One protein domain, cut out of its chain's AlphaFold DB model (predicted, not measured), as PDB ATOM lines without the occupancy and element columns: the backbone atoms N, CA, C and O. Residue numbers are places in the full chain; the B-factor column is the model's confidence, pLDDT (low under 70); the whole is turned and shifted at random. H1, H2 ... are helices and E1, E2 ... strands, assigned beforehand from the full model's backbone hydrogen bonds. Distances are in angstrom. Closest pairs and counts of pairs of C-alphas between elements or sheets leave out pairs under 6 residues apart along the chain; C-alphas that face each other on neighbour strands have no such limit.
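What this domain is: This is residues 3 to 76 and 90 to 144 of the 199 residues of an uncharacterized protein of Malassezia sympodialis (strain ATCC 42132) (UniProt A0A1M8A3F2). One seven-stranded sheet is curled like part of a barrel and folded back on itself, with E1, E2, E3 and E4 in one leaf, E6 and E5 in the other, and E7 as the hinge. The sheet curls round the short helix H1, while the long helix H2 crosses over the leaf of E1 to E4 and sticks out with residues 130 to 144. The printed part has 129 residues, with two named helices and seven named strands in the order E1 E2 E3 E4 H1 E5 E6 E7 H2. The antiparallel sheet runs E1 E2 E3 E4 E7 E6 E5, and the class is mixed, helices and strands. The whole is compact, with a radius of gyration of the C-alphas of 16.0 A, yet only just elongated, spanning 58 by 38 by 29 A.

Where its parts are: E1 is residues 3 to 10, beginning at C-alpha 3 (233.282, 361.269, 274.143). E2, residues 13 to 21, measures 26.9 A, and E3, residues 26 to 34, 26.2 A. E4 is residues 44 to 49. E7, residues 101 to 109, measures 25.8 A. E6 is residues 91 to 98, and E5 residues 68 to 73. H1 is residues 53 to 63, 15.1 A. H2, residues 112 to 144, measures 45.4 A and ends at C-alpha 144 (211.722, 351.785, 291.440).

How they stand to each other: E1 to E4 form a meander, each strand the antiparallel neighbour of the one before; N 6 and O 17 are 2.8 A apart, N 18 and O 29 2.8 A, and N 28 and O 47 2.9 A, within hydrogen-bond range. E7 pairs in a staggered way: residues 108 to 109 with E4, N 108 and O 46 at 3.0 A, and residues 101 to 107 with E6, N 103 and O 96 at 2.8 A. E6 and E5 have N 93 and O 71 at 2.8 A. The closest C-alphas of the edge strands E1 and E5 are those of Val 8 and Leu 68, 6.7 A apart. H1 is on the sheet, with its closest C-alpha pair to E6 at Ala 62 and Thr 98, 5.7 A. H2 is on the sheet at a height of 7.2 A and runs across the strands, at 78 degrees to E4 on the local plane; its closest C-alphas to E1 are Leu 126 and Ala 3, 6.5 A. H2 has a kink of 33 degrees near residue 119. H1 and H2 are apart. Every O i to N i+4 pair is within hydrogen-bond range in H1, and 27 of 29 in H2.

The domain as a whole: The C-alphas farthest apart are those of Asp 76 and Thr 143, 58.5 A. Residues 77 to 89 are not printed, and C-alphas 76 and 90 are 10.1 A apart across the cut. Of the links printed whole, none is long. Mean pLDDT of the printed part is 85.4; residues 37 to 41 and 74 to 76 are under 70.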
ATOM      1  N   ALA A   3     233.895 360.825 275.389       84.69
ATOM      2  CA  ALA A   3     233.282 361.269 274.143       84.69
ATOM      3  C   ALA A   3     232.023 362.083 274.453       84.69
ATOM      4  O   ALA A   3     231.201 361.684 275.278       84.69
ATOM      5  N   LEU A   4     231.886 363.221 273.783       87.62
ATOM      6  CA  LEU A   4     230.769 364.148 273.897       87.62
ATOM      7  C   LEU A   4     230.158 364.337 272.513       87.62
ATOM      8  O   LEU A   4     230.879 364.484 271.527       87.62
ATOM      9  N   ALA A   5     228.833 364.366 272.434       88.81
ATOM     10  CA  ALA A   5     228.122 364.653 271.198       88.81
ATOM     11  C   ALA A   5     226.869 365.471 271.492       88.81
ATOM     12  O   ALA A   5     226.169 365.216 272.468       88.81
ATOM     13  N   SER A   6     226.600 366.461 270.649       89.94
ATOM     14  CA  SER A   6     225.414 367.303 270.742       89.94
ATOM     15  C   SER A   6     224.956 367.746 269.356       89.94
ATOM     16  O   SER A   6     225.715 367.714 268.384       89.94
ATOM     17  N   ILE A   7     223.690 368.138 269.269       90.00
ATOM     18  CA  ILE A   7     223.069 368.636 268.045       90.00
ATOM     19  C   ILE A   7     222.732 370.105 268.269       90.00
ATOM     20  O   ILE A   7     221.965 370.439 269.171       90.00
ATOM     21  N   VAL A   8     223.277 370.970 267.420       89.25
ATOM     22  CA  VAL A   8     222.985 372.404 267.424       89.25
ATOM     23  C   VAL A   8     222.025 372.699 266.268       89.25
ATOM     24  O   VAL A   8     222.378 372.471 265.106       89.25
ATOM     25  N   PRO A   9     220.792 373.155 266.550       87.25
ATOM     26  CA  PRO A   9     219.824 373.473 265.509       87.25
ATOM     27  C   PRO A   9     220.261 374.709 264.715       87.25
ATOM     28  O   PRO A   9     220.874 375.625 265.260       87.25
ATOM     29  N   ALA A  10     219.903 374.749 263.436       85.19
ATOM     30  CA  ALA A  10     220.117 375.891 262.555       85.19
ATOM     31  C   ALA A  10     218.888 376.115 261.661       85.19
ATOM     32  O   ALA A  10     217.986 375.280 261.625       85.19
ATOM     33  N   ALA A  11     218.849 377.238 260.940       80.38
ATOM     34  CA  ALA A  11     217.693 377.613 260.121       80.38
ATOM     35  C   ALA A  11     217.348 376.564 259.041       80.38
ATOM     36  O   ALA A  11     216.186 376.188 258.915       80.38
ATOM     37  N   ASP A  12     218.358 376.042 258.335       78.94
ATOM     38  CA  ASP A  12     218.183 375.157 257.166       78.94
ATOM     39  C   ASP A  12     218.734 373.730 257.376       78.94
ATOM     40  O   ASP A  12     219.042 372.999 256.424       78.94
ATOM     41  N   GLY A  13     218.901 373.316 258.633       83.88
ATOM     42  CA  GLY A  13     219.517 372.036 258.964       83.88
ATOM     43  C   GLY A  13     219.950 371.932 260.418       83.88
ATOM     44  O   GLY A  13     219.390 372.569 261.313       83.88
ATOM     45  N   ARG A  14     220.956 371.097 260.662       89.31
ATOM     46  CA  ARG A  14     221.525 370.894 261.996       89.31
ATOM     47  C   ARG A  14     223.029 370.691 261.925       89.31
ATOM     48  O   ARG A  14     223.534 370.040 261.011       89.31
ATOM     49  N   TYR A  15     223.725 371.205 262.929       89.69
ATOM     50  CA  TYR A  15     225.120 370.876 263.167       89.69
ATOM     51  C   TYR A  15     225.204 369.724 264.157       89.69
ATOM     52  O   TYR A  15     224.575 369.751 265.216       89.69
ATOM     53  N   VAL A  16     226.005 368.721 263.827       89.81
ATOM     54  CA  VAL A  16     226.398 367.674 264.766       89.81
ATOM     55  C   VAL A  16     227.781 368.036 265.278       89.81
ATOM     56  O   VAL A  16     228.732 368.106 264.503       89.81
ATOM     57  N   VAL A  17     227.884 368.299 266.578       91.00
ATOM     58  CA  VAL A  17     229.137 368.658 267.242       91.00
ATOM     59  C   VAL A  17     229.565 367.481 268.097       91.00
ATOM     60  O   VAL A  17     228.813 367.031 268.964       91.00
ATOM     61  N   ALA A  18     230.773 366.987 267.871       90.06
ATOM     62  CA  ALA A  18     231.346 365.890 268.626       90.06
ATOM     63  C   ALA A  18     232.733 366.269 269.141       90.06
ATOM     64  O   ALA A  18     233.512 366.899 268.432       90.06
ATOM     65  N   ALA A  19     233.058 365.872 270.363       89.88
ATOM     66  CA  ALA A  19     234.389 366.018 270.924       89.88
ATOM     67  C   ALA A  19     234.827 364.701 271.552       89.88
ATOM     68  O   ALA A  19     234.027 364.015 272.183       89.88
ATOM     69  N   HIS A  20     236.098 364.356 271.396       87.62
ATOM     70  CA  HIS A  20     236.686 363.230 272.110       87.62
ATOM     71  C   HIS A  20     238.072 363.580 272.629       87.62
ATOM     72  O   HIS A  20     238.802 364.372 272.029       87.62
ATOM     73  N   GLU A  21     238.403 362.992 273.767       88.25
ATOM     74  CA  GLU A  21     239.681 363.158 274.443       88.25
ATOM     75  C   GLU A  21     240.673 362.088 273.971       88.25
ATOM     76  O   GLU A  21     240.446 360.890 274.174       88.25
ATOM     77  N   SER A  22     241.770 362.522 273.344       84.94
ATOM     78  CA  SER A  22     242.942 361.689 273.066       84.94
ATOM     79  C   SER A  22     243.968 361.808 274.200       84.94
ATOM     80  O   SER A  22     243.773 362.557 275.155       84.94
ATOM     81  N   GLU A  23     245.082 361.074 274.117       82.12
ATOM     82  CA  GLU A  23     246.141 361.118 275.141       82.12
ATOM     83  C   GLU A  23     246.770 362.510 275.317       82.12
ATOM     84  O   GLU A  23     247.321 362.808 276.374       82.12
ATOM     85  N   THR A  24     246.713 363.356 274.284       84.19
ATOM     86  CA  THR A  24     247.433 364.636 274.247       84.19
ATOM     87  C   THR A  24     246.526 365.854 274.124       84.19
ATOM     88  O   THR A  24     246.944 366.947 274.510       84.19
ATOM     89  N   ALA A  25     245.311 365.705 273.590       88.25
ATOM     90  CA  ALA A  25     244.404 366.822 273.355       88.25
ATOM     91  C   ALA A  25     242.945 366.375 273.204       88.25
ATOM     92  O   ALA A  25     242.632 365.224 272.906       88.25
ATOM     93  N   TRP A  26     242.036 367.335 273.322       89.81
ATOM     94  CA  TRP A  26     240.669 367.174 272.850       89.81
ATOM     95  C   TRP A  26     240.619 367.408 271.344       89.81
ATOM     96  O   TRP A  26     241.269 368.305 270.817       89.81
ATOM     97  N   HIS A  27     239.832 366.617 270.629       89.88
ATOM     98  CA  HIS A  27     239.591 366.805 269.203       89.88
ATOM     99  C   HIS A  27     238.106 367.038 268.985       89.88
ATOM    100  O   HIS A  27     237.287 366.175 269.317       89.88
ATOM    101  N   ILE A  28     237.786 368.191 268.407       91.44
ATOM    102  CA  ILE A  28     236.420 368.649 268.176       91.44
ATOM    103  C   ILE A  28     236.126 368.563 266.688       91.44
ATOM    104  O   ILE A  28     236.916 369.028 265.866       91.44
ATOM    105  N   TYR A  29     234.979 367.989 266.364       91.00
ATOM    106  CA  TYR A  29     234.452 367.862 265.021       91.00
ATOM    107  C   TYR A  29     233.084 368.518 264.953       91.00
ATOM    108  O   TYR A  29     232.246 368.334 265.837       91.00
ATOM    109  N   VAL A  30     232.851 369.254 263.876       91.06
ATOM    110  CA  VAL A  30     231.536 369.782 263.527       91.06
ATOM    111  C   VAL A  30     231.182 369.247 262.153       91.06
ATOM    112  O   VAL A  30     232.002 369.289 261.241       91.06
ATOM    113  N   ALA A  31     229.968 368.735 262.005       89.88
ATOM    114  CA  ALA A  31     229.416 368.325 260.725       89.88
ATOM    115  C   ALA A  31     228.133 369.099 260.455       89.88
ATOM    116  O   ALA A  31     227.312 369.266 261.357       89.88
ATOM    117  N   TRP A  32     227.944 369.536 259.214       87.56
ATOM    118  CA  TRP A  32     226.678 370.108 258.769       87.56
ATOM    119  C   TRP A  32     225.831 369.053 258.066       87.56
ATOM    120  O   TRP A  32     226.277 368.414 257.109       87.56
ATOM    121  N   GLU A  33     224.586 368.914 258.513       83.31
ATOM    122  CA  GLU A  33     223.569 368.110 257.852       83.31
ATOM    123  C   GLU A  33     222.449 369.027 257.349       83.31
ATOM    124  O   GLU A  33     221.703 369.621 258.133       83.31
ATOM    125  N   SER A  34     222.337 369.144 256.023       78.75
ATOM    126  CA  SER A  34     221.267 369.914 255.387       78.75
ATOM    127  C   SER A  34     219.924 369.198 255.529       78.75
ATOM    128  O   SER A  34     219.837 367.982 255.354       78.75
ATOM    129  N   ALA A  35     218.861 369.966 255.780       73.31
ATOM    130  CA  ALA A  35     217.495 369.449 255.744       73.31
ATOM    131  C   ALA A  35     217.044 369.065 254.318       73.31
ATOM    132  O   ALA A  35     216.152 368.228 254.155       73.31
ATOM    133  N   ASP A  36     217.659 369.647 253.281       73.69
ATOM    134  CA  ASP A  36     217.345 369.341 251.889       73.69
ATOM    135  C   ASP A  36     218.226 368.197 251.368       73.69
ATOM    136  O   ASP A  36     219.409 368.357 251.058       73.69
ATOM    137  N   LEU A  37     217.607 367.029 251.190       62.75
ATOM    138  CA  LEU A  37     218.237 365.817 250.656       62.75
ATOM    139  C   LEU A  37     218.848 365.996 249.254       62.75
ATOM    140  O   LEU A  37     219.612 365.129 248.816       62.75
ATOM    141  N   ARG A  38     218.511 367.076 248.533       63.00
ATOM    142  CA  ARG A  38     219.085 367.399 247.217       63.00
ATOM    143  C   ARG A  38     220.459 368.063 247.320       63.00
ATOM    144  O   ARG A  38     221.267 367.902 246.406       63.00
ATOM    145  N   ARG A  39     220.772 368.738 248.432       58.66
ATOM    146  CA  ARG A  39     222.077 369.365 248.700       58.66
ATOM    147  C   ARG A  39     222.939 368.444 249.570       58.66
ATOM    148  O   ARG A  39     223.224 368.725 250.726       58.66
ATOM    149  N   ARG A  40     223.384 367.319 249.001       57.72
ATOM    150  CA  ARG A  40     224.200 366.291 249.689       57.72
ATOM    151  C   ARG A  40     225.672 366.668 249.926       57.72
ATOM    152  O   ARG A  40     226.538 365.798 249.872       57.72
ATOM    153  N   ARG A  41     226.001 367.936 250.162       66.75
ATOM    154  CA  ARG A  41     227.355 368.282 250.617       66.75
ATOM    155  C   ARG A  41     227.345 368.359 252.138       66.75
ATOM    156  O   ARG A  41     227.023 369.388 252.713       66.75
ATOM    157  N   THR A  42     227.662 367.236 252.779       71.69
ATOM    158  CA  THR A  42     228.063 367.232 254.189       71.69
ATOM    159  C   THR A  42     229.452 367.839 254.288       71.69
ATOM    160  O   THR A  42     230.415 367.259 253.779       71.69
ATOM    161  N   CYS A  43     229.537 368.996 254.930       83.50
ATOM    162  CA  CYS A  43     230.796 369.649 255.254       83.50
ATOM    163  C   CYS A  43     231.231 369.235 256.660       83.50
ATOM    164  O   CYS A  43     230.391 369.033 257.543       83.50
ATOM    165  N   TRP A  44     232.540 369.090 256.840       88.19
ATOM    166  CA  TRP A  44     233.152 368.676 258.094       88.19
ATOM    167  C   TRP A  44     234.237 369.666 258.477       88.19
ATOM    168  O   TRP A  44     235.014 370.095 257.625       88.19
ATOM    169  N   TRP A  45     234.307 369.983 259.764       91.75
ATOM    170  CA  TRP A  45     235.335 370.831 260.341       91.75
ATOM    171  C   TRP A  45     235.968 370.159 261.547       91.75
ATOM    172  O   TRP A  45     235.305 369.418 262.275       91.75
ATOM    173  N   HIS A  46     237.249 370.434 261.766       92.00
ATOM    174  CA  HIS A  46     238.037 369.861 262.847       92.00
ATOM    175  C   HIS A  46     238.959 370.904 263.484       92.00
ATOM    176  O   HIS A  46     239.510 371.772 262.804       92.00
ATOM    177  N   ALA A  47     239.140 370.792 264.798       91.19
ATOM    178  CA  ALA A  47     240.198 371.471 265.532       91.19
ATOM    179  C   ALA A  47     240.671 370.625 266.725       91.19
ATOM    180  O   ALA A  47     239.845 370.037 267.436       91.19
ATOM    181  N   PRO A  48     241.988 370.568 266.987       90.75
ATOM    182  CA  PRO A  48     242.491 370.165 268.288       90.75
ATOM    183  C   PRO A  48     242.297 371.304 269.302       90.75
ATOM    184  O   PRO A  48     242.478 372.479 268.986       90.75
ATOM    185  N   ALA A  49     241.965 370.952 270.538       87.81
ATOM    186  CA  ALA A  49     241.821 371.869 271.653       87.81
ATOM    187  C   ALA A  49     242.568 371.318 272.870       87.81
ATOM    188  O   ALA A  49     242.473 370.138 273.205       87.81
ATOM    189  N   ILE A  50     243.324 372.182 273.539       88.19
ATOM    190  CA  ILE A  50     244.018 371.838 274.777       88.19
ATOM    191  C   ILE A  50     243.273 372.543 275.899       88.19
ATOM    192  O   ILE A  50     243.252 373.772 275.969       88.19
ATOM    193  N   TRP A  51     242.635 371.752 276.752       86.69
ATOM    194  CA  TRP A  51     241.912 372.233 277.919       86.69
ATOM    195  C   TRP A  51     242.587 371.696 279.167       86.69
ATOM    196  O   TRP A  51     242.988 370.533 279.209       86.69
ATOM    197  N   ASP A  52     242.701 372.531 280.195       88.12
ATOM    198  CA  ASP A  52     243.030 372.022 281.519       88.12
ATOM    199  C   ASP A  52     241.849 371.214 282.094       88.12
ATOM    200  O   ASP A  52     240.726 371.247 281.581       88.12
ATOM    201  N   ALA A  53     242.090 370.475 283.178       85.81
ATOM    202  CA  ALA A  53     241.071 369.615 283.781       85.81
ATOM    203  C   ALA A  53     239.841 370.392 284.294       85.81
ATOM    204  O   ALA A  53     238.728 369.862 284.300       85.81
ATOM    205  N   SER A  54     240.020 371.648 284.725       88.06
ATOM    206  CA  SER A  54     238.926 372.477 285.242       88.06
ATOM    207  C   SER A  54     238.011 372.937 284.107       88.06
ATOM    208  O   SER A  54     236.787 372.804 284.197       88.06
ATOM    209  N   LEU A  55     238.614 373.412 283.020       87.31
ATOM    210  CA  LEU A  55     237.944 373.842 281.808       87.31
ATOM    211  C   LEU A  55     237.269 372.662 281.106       87.31
ATOM    212  O   LEU A  55     236.111 372.783 280.723       87.31
ATOM    213  N   ALA A  56     237.924 371.501 281.018       87.25
ATOM    214  CA  ALA A  56     237.324 370.294 280.452       87.25
ATOM    215  C   ALA A  56     236.035 369.900 281.198       87.25
ATOM    216  O   ALA A  56     235.006 369.659 280.569       87.25
ATOM    217  N   ALA A  57     236.038 369.929 282.536       88.00
ATOM    218  CA  ALA A  57     234.843 369.657 283.338       88.00
ATOM    219  C   ALA A  57     233.759 370.750 283.213       88.00
ATOM    220  O   ALA A  57     232.563 370.477 283.357       88.00
ATOM    221  N   ALA A  58     234.143 372.008 282.980       88.25
ATOM    222  CA  ALA A  58     233.196 373.086 282.693       88.25
ATOM    223  C   ALA A  58     232.552 372.919 281.307       88.25
ATOM    224  O   ALA A  58     231.339 373.072 281.178       88.25
ATOM    225  N   ILE A  59     233.347 372.546 280.303       88.00
ATOM    226  CA  ILE A  59     232.904 372.303 278.931       88.00
ATOM    227  C   ILE A  59     232.006 371.073 278.856       88.00
ATOM    228  O   ILE A  59     230.950 371.161 278.245       88.00
ATOM    229  N   GLN A  60     232.351 369.973 279.530       88.25
ATOM    230  CA  GLN A  60     231.494 368.786 279.629       88.25
ATOM    231  C   GLN A  60     230.099 369.143 280.160       88.25
ATOM    232  O   GLN A  60     229.097 368.800 279.544       88.25
ATOM    233  N   ARG A  61     230.027 369.925 281.246       87.62
ATOM    234  CA  ARG A  61     228.746 370.394 281.801       87.62
ATOM    235  C   ARG A  61     227.986 371.328 280.860       87.62
ATOM    236  O   ARG A  61     226.763 371.268 280.816       87.62
ATOM    237  N   ALA A  62     228.692 372.198 280.139       87.38
ATOM    238  CA  ALA A  62     228.079 373.063 279.134       87.38
ATOM    239  C   ALA A  62     227.567 372.265 277.922       87.38
ATOM    240  O   ALA A  62     226.587 372.670 277.306       87.38
ATOM    241  N   TRP A  63     228.193 371.127 277.609       87.38
ATOM    242  CA  TRP A  63     227.815 370.237 276.510       87.38
ATOM    243  C   TRP A  63     226.471 369.542 276.735       87.38
ATOM    244  O   TRP A  63     225.725 369.324 275.782       87.38
ATOM    245  N   ASP A  64     226.155 369.242 277.998       79.44
ATOM    246  CA  ASP A  64     224.865 368.683 278.423       79.44
ATOM    247  C   ASP A  64     223.725 369.723 278.387       79.44
ATOM    248  O   ASP A  64     222.554 369.390 278.586       79.44
ATOM    249  N   GLN A  65     224.051 370.996 278.152       81.50
ATOM    250  CA  GLN A  65     223.122 372.122 278.140       81.50
ATOM    251  C   GLN A  65     223.016 372.725 276.726       81.50
ATOM    252  O   GLN A  65     223.920 372.563 275.905       81.50
ATOM    253  N   PRO A  66     221.932 373.455 276.398       74.62
ATOM    254  CA  PRO A  66     221.792 374.154 275.118       74.62
ATOM    255  C   PRO A  66     222.657 375.431 275.089       74.62
ATOM    256  O   PRO A  66     222.159 376.549 274.961       74.62
ATOM    257  N   HIS A  67     223.964 375.272 275.276       85.44
ATOM    258  CA  HIS A  67     224.945 376.352 275.412       85.44
ATOM    259  C   HIS A  67     226.022 376.324 274.325       85.44
ATOM    260  O   HIS A  67     227.012 377.054 274.402       85.44
ATOM    261  N   LEU A  68     225.810 375.498 273.302       88.50
ATOM    262  CA  LEU A  68     226.645 375.421 272.116       88.50
ATOM    263  C   LEU A  68     226.034 376.276 271.008       88.50
ATOM    264  O   LEU A  68     224.862 376.122 270.665       88.50
ATOM    265  N   HIS A  69     226.850 377.149 270.431       89.50
ATOM    266  CA  HIS A  69     226.493 377.956 269.277       89.50
ATOM    267  C   HIS A  69     227.514 377.729 268.167       89.50
ATOM    268  O   HIS A  69     228.716 377.816 268.399       89.50
ATOM    269  N   VAL A  70     227.036 377.453 266.956       86.75
ATOM    270  CA  VAL A  70     227.881 377.229 265.781       86.75
ATOM    271  C   VAL A  70     227.613 378.336 264.773       86.75
ATOM    272  O   VAL A  70     226.461 378.632 264.466       86.75
ATOM    273  N   GLN A  71     228.677 378.949 264.267       87.19
ATOM    274  CA  GLN A  71     228.621 379.987 263.247       87.19
ATOM    275  C   GLN A  71     229.598 379.646 262.124       87.19
ATOM    276  O   GLN A  71     230.772 379.391 262.381       87.19
ATOM    277  N   LEU A  72     229.125 379.666 260.881       82.94
ATOM    278  CA  LEU A  72     230.008 379.621 259.720       82.94
ATOM    279  C   LEU A  72     230.630 381.004 259.529       82.94
ATOM    280  O   LEU A  72     229.934 382.019 259.562       82.94
ATOM    281  N   LEU A  73     231.951 381.029 259.393       79.25
ATOM    282  CA  LEU A  73     232.722 382.210 259.055       79.25
ATOM    283  C   LEU A  73     232.912 382.197 257.542       79.25
ATOM    284  O   LEU A  73     233.762 381.467 257.023       79.25
ATOM    285  N   ASP A  74     232.095 382.991 256.860       69.56
ATOM    286  CA  ASP A  74     232.360 383.365 255.480       69.56
ATOM    287  C   ASP A  74     233.362 384.520 255.501       69.56
ATOM    288  O   ASP A  74     233.123 385.563 256.121       69.56
ATOM    289  N   TYR A  75     234.532 384.304 254.909       55.38
ATOM    290  CA  TYR A  75     235.444 385.405 254.654       55.38
ATOM    291  C   TYR A  75     234.949 386.059 253.371       55.38
ATOM    292  O   TYR A  75     235.362 385.656 252.288       55.38
ATOM    293  N   ASP A  76     234.085 387.067 253.508       49.88
ATOM    294  CA  ASP A  76     233.765 388.007 252.434       49.88
ATOM    295  C   ASP A  76     235.069 388.707 252.003       49.88
ATOM    296  O   ASP A  76     235.412 389.790 252.483       49.88
ATOM    297  N   GLU A  90     235.453 377.733 253.931       73.38
ATOM    298  CA  GLU A  90     234.521 378.242 254.943       73.38
ATOM    299  C   GLU A  90     234.956 377.680 256.297       73.38
ATOM    300  O   GLU A  90     234.980 376.464 256.507       73.38
ATOM    301  N   SER A  91     235.405 378.552 257.194       83.31
ATOM    302  CA  SER A  91     235.840 378.138 258.525       83.31
ATOM    303  C   SER A  91     234.620 378.091 259.432       83.31
ATOM    304  O   SER A  91     233.664 378.841 259.255       83.31
ATOM    305  N   CYS A  92     234.620 377.205 260.417       87.88
ATOM    306  CA  CYS A  92     233.510 377.086 261.355       87.88
ATOM    307  C   CYS A  92     233.956 377.604 262.718       87.88
ATOM    308  O   CYS A  92     235.066 377.333 263.156       87.88
ATOM    309  N   MET A  93     233.099 378.328 263.421       91.50
ATOM    310  CA  MET A  93     233.348 378.805 264.773       91.50
ATOM    311  C   MET A  93     232.347 378.164 265.728       91.50
ATOM    312  O   MET A  93     231.136 378.275 265.545       91.50
ATOM    313  N   LEU A  94     232.861 377.487 266.751       91.62
ATOM    314  CA  LEU A  94     232.078 376.930 267.845       91.62
ATOM    315  C   LEU A  94     232.274 377.799 269.086       91.62
ATOM    316  O   LEU A  94     233.389 377.930 269.588       91.62
ATOM    317  N   THR A  95     231.181 378.338 269.609       92.62
ATOM    318  CA  THR A  95     231.147 379.063 270.877       92.62
ATOM    319  C   THR A  95     230.474 378.194 271.932       92.62
ATOM    320  O   THR A  95     229.338 377.751 271.763       92.62
ATOM    321  N   ILE A  96     231.182 377.957 273.032       90.94
ATOM    322  CA  ILE A  96     230.748 377.151 274.172       90.94
ATOM    323  C   ILE A  96     230.556 378.092 275.358       90.94
ATOM    324  O   ILE A  96     231.526 378.633 275.891       90.94
ATOM    325  N   HIS A  97     229.316 378.301 275.789       89.75
ATOM    326  CA  HIS A  97     229.039 379.134 276.956       89.75
ATOM    327  C   HIS A  97     229.203 378.319 278.242       89.75
ATOM    328  O   HIS A  97     228.419 377.417 278.523       89.75
ATOM    329  N   THR A  98     230.221 378.647 279.039       88.50
ATOM    330  CA  THR A  98     230.417 378.066 280.373       88.50
ATOM    331  C   THR A  98     230.120 379.099 281.461       88.50
ATOM    332  O   THR A  98     229.995 380.293 281.193       88.50
ATOM    333  N   ALA A  99     230.069 378.656 282.721       85.81
ATOM    334  CA  ALA A  99     229.948 379.557 283.870       85.81
ATOM    335  C   ALA A  99     231.137 380.531 284.018       85.81
ATOM    336  O   ALA A  99     230.999 381.564 284.666       85.81
ATOM    337  N   GLN A 100     232.298 380.203 283.440       86.31
ATOM    338  CA  GLN A 100     233.498 381.048 283.461       86.31
ATOM    339  C   GLN A 100     233.498 382.085 282.325       86.31
ATOM    340  O   GLN A 100     234.235 383.066 282.394       86.31
ATOM    341  N   GLY A 101     232.664 381.886 281.301       87.44
ATOM    342  CA  GLY A 101     232.564 382.742 280.125       87.44
ATOM    343  C   GLY A 101     232.396 381.946 278.825       87.44
ATOM    344  O   GLY A 101     232.395 380.708 278.834       87.44
ATOM    345  N   PRO A 102     232.219 382.641 277.689       90.56
ATOM    346  CA  PRO A 102     232.215 382.013 276.374       90.56
ATOM    347  C   PRO A 102     233.629 381.566 275.979       90.56
ATOM    348  O   PRO A 102     234.574 382.352 276.024       90.56
ATOM    349  N   HIS A 103     233.760 380.318 275.537       89.62
ATOM    350  CA  HIS A 103     234.974 379.780 274.931       89.62
ATOM    351  C   HIS A 103     234.751 379.584 273.441       89.62
ATOM    352  O   HIS A 103     233.801 378.916 273.039       89.62
ATOM    353  N   VAL A 104     235.624 380.167 272.627       91.06
ATOM    354  CA  VAL A 104     235.508 380.148 271.170       91.06
ATOM    355  C   VAL A 104     236.579 379.233 270.594       91.06
ATOM    356  O   VAL A 104     237.752 379.350 270.946       91.06
ATOM    357  N   VAL A 105     236.173 378.332 269.705       90.69
ATOM    358  CA  VAL A 105     237.061 377.440 268.962       90.69
ATOM    359  C   VAL A 105     236.814 377.625 267.472       90.69
ATOM    360  O   VAL A 105     235.703 377.411 266.989       90.69
ATOM    361  N   THR A 106     237.863 377.985 266.741       92.12
ATOM    362  CA  THR A 106     237.840 378.032 265.277       92.12
ATOM    363  C   THR A 106     238.229 376.666 264.724       92.12
ATOM    364  O   THR A 106     239.275 376.123 265.074       92.12
ATOM    365  N   LEU A 107     237.382 376.117 263.863       91.00
ATOM    366  CA  LEU A 107     237.539 374.829 263.212       91.00
ATOM    367  C   LEU A 107     237.812 375.017 261.723       91.00
ATOM    368  O   LEU A 107     237.161 375.815 261.043       91.00
ATOM    369  N   LEU A 108     238.759 374.233 261.221       89.94
ATOM    370  CA  LEU A 108     239.162 374.244 259.820       89.94
ATOM    371  C   LEU A 108     238.432 373.134 259.064       89.94
ATOM    372  O   LEU A 108     238.198 372.070 259.646       89.94
ATOM    373  N   PRO A 109     238.074 373.344 257.787       87.44
ATOM    374  CA  PRO A 109     237.431 372.303 257.004       87.44
ATOM    375  C   PRO A 109     238.363 371.100 256.850       87.44
ATOM    376  O   PRO A 109     239.566 371.246 256.621       87.44
ATOM    377  N   CYS A 110     237.804 369.902 256.976       86.62
ATOM    378  CA  CYS A 110     238.536 368.651 256.839       86.62
ATOM    379  C   CYS A 110     237.911 367.750 255.770       86.62
ATOM    380  O   CYS A 110     236.736 367.871 255.412       86.62
ATOM    381  N   SER A 111     238.724 366.845 255.221       84.06
ATOM    382  CA  SER A 111     238.256 365.916 254.198       84.06
ATOM    383  C   SER A 111     237.248 364.926 254.789       84.06
ATOM    384  O   SER A 111     237.368 364.501 255.941       84.06
ATOM    385  N   ALA A 112     236.284 364.479 253.980       79.81
ATOM    386  CA  ALA A 112     235.336 363.446 254.404       79.81
ATOM    387  C   ALA A 112     236.041 362.140 254.830       79.81
ATOM    388  O   ALA A 112     235.526 361.404 255.666       79.81
ATOM    389  N   HIS A 113     237.229 361.860 254.281       84.06
ATOM    390  CA  HIS A 113     238.030 360.698 254.656       84.06
ATOM    391  C   HIS A 113     238.608 360.826 256.072       84.06
ATOM    392  O   HIS A 113     238.496 359.892 256.866       84.06
ATOM    393  N   ASP A 114     239.183 361.984 256.410       82.94
ATOM    394  CA  ASP A 114     239.722 362.239 257.751       82.94
ATOM    395  C   ASP A 114     238.608 362.273 258.797       82.94
ATOM    396  O   ASP A 114     238.744 361.669 259.864       82.94
ATOM    397  N   ALA A 115     237.481 362.901 258.451       82.00
ATOM    398  CA  ALA A 115     236.283 362.898 259.276       82.00
ATOM    399  C   ALA A 115     235.777 361.472 259.530       82.00
ATOM    400  O   ALA A 115     235.549 361.112 260.681       82.00
ATOM    401  N   ALA A 116     235.679 360.630 258.493       82.75
ATOM    402  CA  ALA A 116     235.244 359.240 258.636       82.75
ATOM    403  C   ALA A 116     236.189 358.418 259.528       82.75
ATOM    404  O   ALA A 116     235.737 357.651 260.381       82.75
ATOM    405  N   ARG A 117     237.508 358.595 259.373       84.75
ATOM    406  CA  ARG A 117     238.510 357.909 260.201       84.75
ATOM    407  C   ARG A 117     238.368 358.267 261.683       84.75
ATOM    408  O   ARG A 117     238.565 357.398 262.526       84.75
ATOM    409  N   ALA A 118     238.012 359.514 261.993       77.44
ATOM    410  CA  ALA A 118     237.789 359.972 263.362       77.44
ATOM    411  C   ALA A 118     236.383 359.649 263.899       77.44
ATOM    412  O   ALA A 118     236.221 359.369 265.085       77.44
ATOM    413  N   SER A 119     235.357 359.649 263.045       78.81
ATOM    414  CA  SER A 119     233.972 359.442 263.469       78.81
ATOM    415  C   SER A 119     233.675 357.988 263.826       78.81
ATOM    416  O   SER A 119     232.857 357.741 264.701       78.81
ATOM    417  N   VAL A 120     234.314 357.012 263.170       83.31
ATOM    418  CA  VAL A 120     234.101 355.581 263.459       83.31
ATOM    419  C   VAL A 120     234.416 355.210 264.918       83.31
ATOM    420  O   VAL A 120     233.529 354.653 265.568       83.31
ATOM    421  N   PRO A 121     235.612 355.505 265.472       82.44
ATOM    422  CA  PRO A 121     235.895 355.203 266.874       82.44
ATOM    423  C   PRO A 121     234.989 356.002 267.818       82.44
ATOM    424  O   PRO A 121     234.469 355.438 268.777       82.44
ATOM    425  N   LEU A 122     234.700 357.266 267.493       81.88
ATOM    426  CA  LEU A 122     233.795 358.106 268.277       81.88
ATOM    427  C   LEU A 122     232.372 357.526 268.340       81.88
ATOM    428  O   LEU A 122     231.766 357.476 269.407       81.88
ATOM    429  N   LEU A 123     231.840 357.025 267.222       84.56
ATOM    430  CA  LEU A 123     230.536 356.358 267.177       84.56
ATOM    431  C   LEU A 123     230.534 355.053 267.976       84.56
ATOM    432  O   LEU A 123     229.549 354.758 268.655       84.56
ATOM    433  N   ALA A 124     231.621 354.281 267.923       85.81
ATOM    434  CA  ALA A 124     231.762 353.077 268.734       85.81
ATOM    435  C   ALA A 124     231.743 353.414 270.236       85.81
ATOM    436  O   ALA A 124     230.983 352.801 270.987       85.81
ATOM    437  N   GLU A 125     232.488 354.433 270.667       85.06
ATOM    438  CA  GLU A 125     232.499 354.898 272.059       85.06
ATOM    439  C   GLU A 125     231.127 355.409 272.510       85.06
ATOM    440  O   GLU A 125     230.624 354.987 273.553       85.06
ATOM    441  N   LEU A 126     230.471 356.243 271.700       84.81
ATOM    442  CA  LEU A 126     229.118 356.718 271.993       84.81
ATOM    443  C   LEU A 126     228.119 355.560 272.087       84.81
ATOM    444  O   LEU A 126     227.270 355.563 272.974       84.81
ATOM    445  N   SER A 127     228.231 354.544 271.228       88.19
ATOM    446  CA  SER A 127     227.361 353.365 271.300       88.19
ATOM    447  C   SER A 127     227.535 352.591 272.613       88.19
ATOM    448  O   SER A 127     226.549 352.166 273.215       88.19
ATOM    449  N   LEU A 128     228.772 352.465 273.106       87.94
ATOM    450  CA  LEU A 128     229.064 351.823 274.388       87.94
ATOM    451  C   LEU A 128     228.501 352.638 275.557       87.94
ATOM    452  O   LEU A 128     227.873 352.070 276.451       87.94
ATOM    453  N   LEU A 129     228.667 353.962 275.525       85.12
ATOM    454  CA  LEU A 129     228.116 354.869 276.535       85.12
ATOM    455  C   LEU A 129     226.582 354.838 276.551       85.12
ATOM    456  O   LEU A 129     225.974 354.779 277.621       85.12
ATOM    457  N   LEU A 130     225.938 354.815 275.382       87.31
ATOM    458  CA  LEU A 130     224.483 354.702 275.268       87.31
ATOM    459  C   LEU A 130     223.969 353.368 275.820       87.31
ATOM    460  O   LEU A 130     222.981 353.348 276.550       87.31
ATOM    461  N   ASN A 131     224.660 352.261 275.547       90.56
ATOM    462  CA  ASN A 131     224.288 350.961 276.105       90.56
ATOM    463  C   ASN A 131     224.440 350.939 277.633       90.56
ATOM    464  O   ASN A 131     223.511 350.549 278.339       90.56
ATOM    465  N   ALA A 132     225.563 351.442 278.155       88.12
ATOM    466  CA  ALA A 132     225.801 351.513 279.594       88.12
ATOM    467  C   ALA A 132     224.766 352.399 280.314       88.12
ATOM    468  O   ALA A 132     224.252 352.035 281.374       88.12
ATOM    469  N   THR A 133     224.420 353.551 279.733       87.44
ATOM    470  CA  THR A 133     223.400 354.452 280.292       87.44
ATOM    471  C   THR A 133     221.995 353.859 280.211       87.44
ATOM    472  O   THR A 133     221.234 353.990 281.174       87.44
ATOM    473  N   ALA A 134     221.659 353.152 279.127       90.75
ATOM    474  CA  ALA A 134     220.398 352.429 278.993       90.75
ATOM    475  C   ALA A 134     220.266 351.311 280.040       90.75
ATOM    476  O   ALA A 134     219.220 351.191 280.680       90.75
ATOM    477  N   ASP A 135     221.323 350.541 280.291       92.31
ATOM    478  CA  ASP A 135     221.315 349.495 281.317       92.31
ATOM    479  C   ASP A 135     221.237 350.080 282.737       92.31
ATOM    480  O   ASP A 135     220.466 349.604 283.579       92.31
ATOM    481  N   ALA A 136     221.935 351.188 283.001       91.75
ATOM    482  CA  ALA A 136     221.801 351.931 284.253       91.75
ATOM    483  C   ALA A 136     220.393 352.538 284.439       91.75
ATOM    484  O   ALA A 136     219.925 352.712 285.565       91.75
ATOM    485  N   ALA A 137     219.699 352.898 283.356       92.38
ATOM    486  CA  ALA A 137     218.309 353.347 283.415       92.38
ATOM    487  C   ALA A 137     217.352 352.178 283.700       92.38
ATOM    488  O   ALA A 137     216.493 352.301 284.571       92.38
ATOM    489  N   ARG A 138     217.550 351.021 283.051       94.19
ATOM    490  CA  ARG A 138     216.757 349.800 283.288       94.19
ATOM    491  C   ARG A 138     216.862 349.308 284.727       94.19
ATOM    492  O   ARG A 138     215.851 348.974 285.334       94.19
ATOM    493  N   THR A 139     218.065 349.294 285.300       94.81
ATOM    494  CA  THR A 139     218.274 348.890 286.703       94.81
ATOM    495  C   THR A 139     217.599 349.848 287.688       94.81
ATOM    496  O   THR A 139     216.964 349.395 288.644       94.81
ATOM    497  N   ARG A 140     217.662 351.163 287.433       94.62
ATOM    498  CA  ARG A 140     216.922 352.182 288.200       94.62
ATOM    499  C   ARG A 140     215.410 352.013 288.089       94.62
ATOM    500  O   ARG A 140     214.707 352.120 289.088       94.62
ATOM    501  N   GLN A 141     214.909 351.710 286.897       95.75
ATOM    502  CA  GLN A 141     213.489 351.445 286.700       95.75
ATOM    503  C   GLN A 141     213.049 350.190 287.467       95.75
ATOM    504  O   GLN A 141     212.088 350.256 288.227       95.75
ATOM    505  N   ALA A 142     213.791 349.085 287.356       96.25
ATOM    506  CA  ALA A 142     213.480 347.842 288.062       96.25
ATOM    507  C   ALA A 142     213.484 348.017 289.590       96.25
ATOM    508  O   ALA A 142     212.605 347.504 290.280       96.25
ATOM    509  N   THR A 143     214.436 348.779 290.135       96.81
ATOM    510  CA  THR A 143     214.462 349.097 291.575       96.81
ATOM    511  C   THR A 143     213.283 349.972 291.995       96.81
ATOM    512  O   THR A 143     212.696 349.739 293.052       96.81
ATOM    513  N   MET A 144     212.886 350.940 291.168       96.62
ATOM    514  CA  MET A 144     211.722 351.785 291.440       96.62
ATOM    515  C   MET A 144     210.406 350.991 291.376       96.62
ATOM    516  O   MET A 144     209.538 351.172 292.228       96.62
TER     517      MET A 144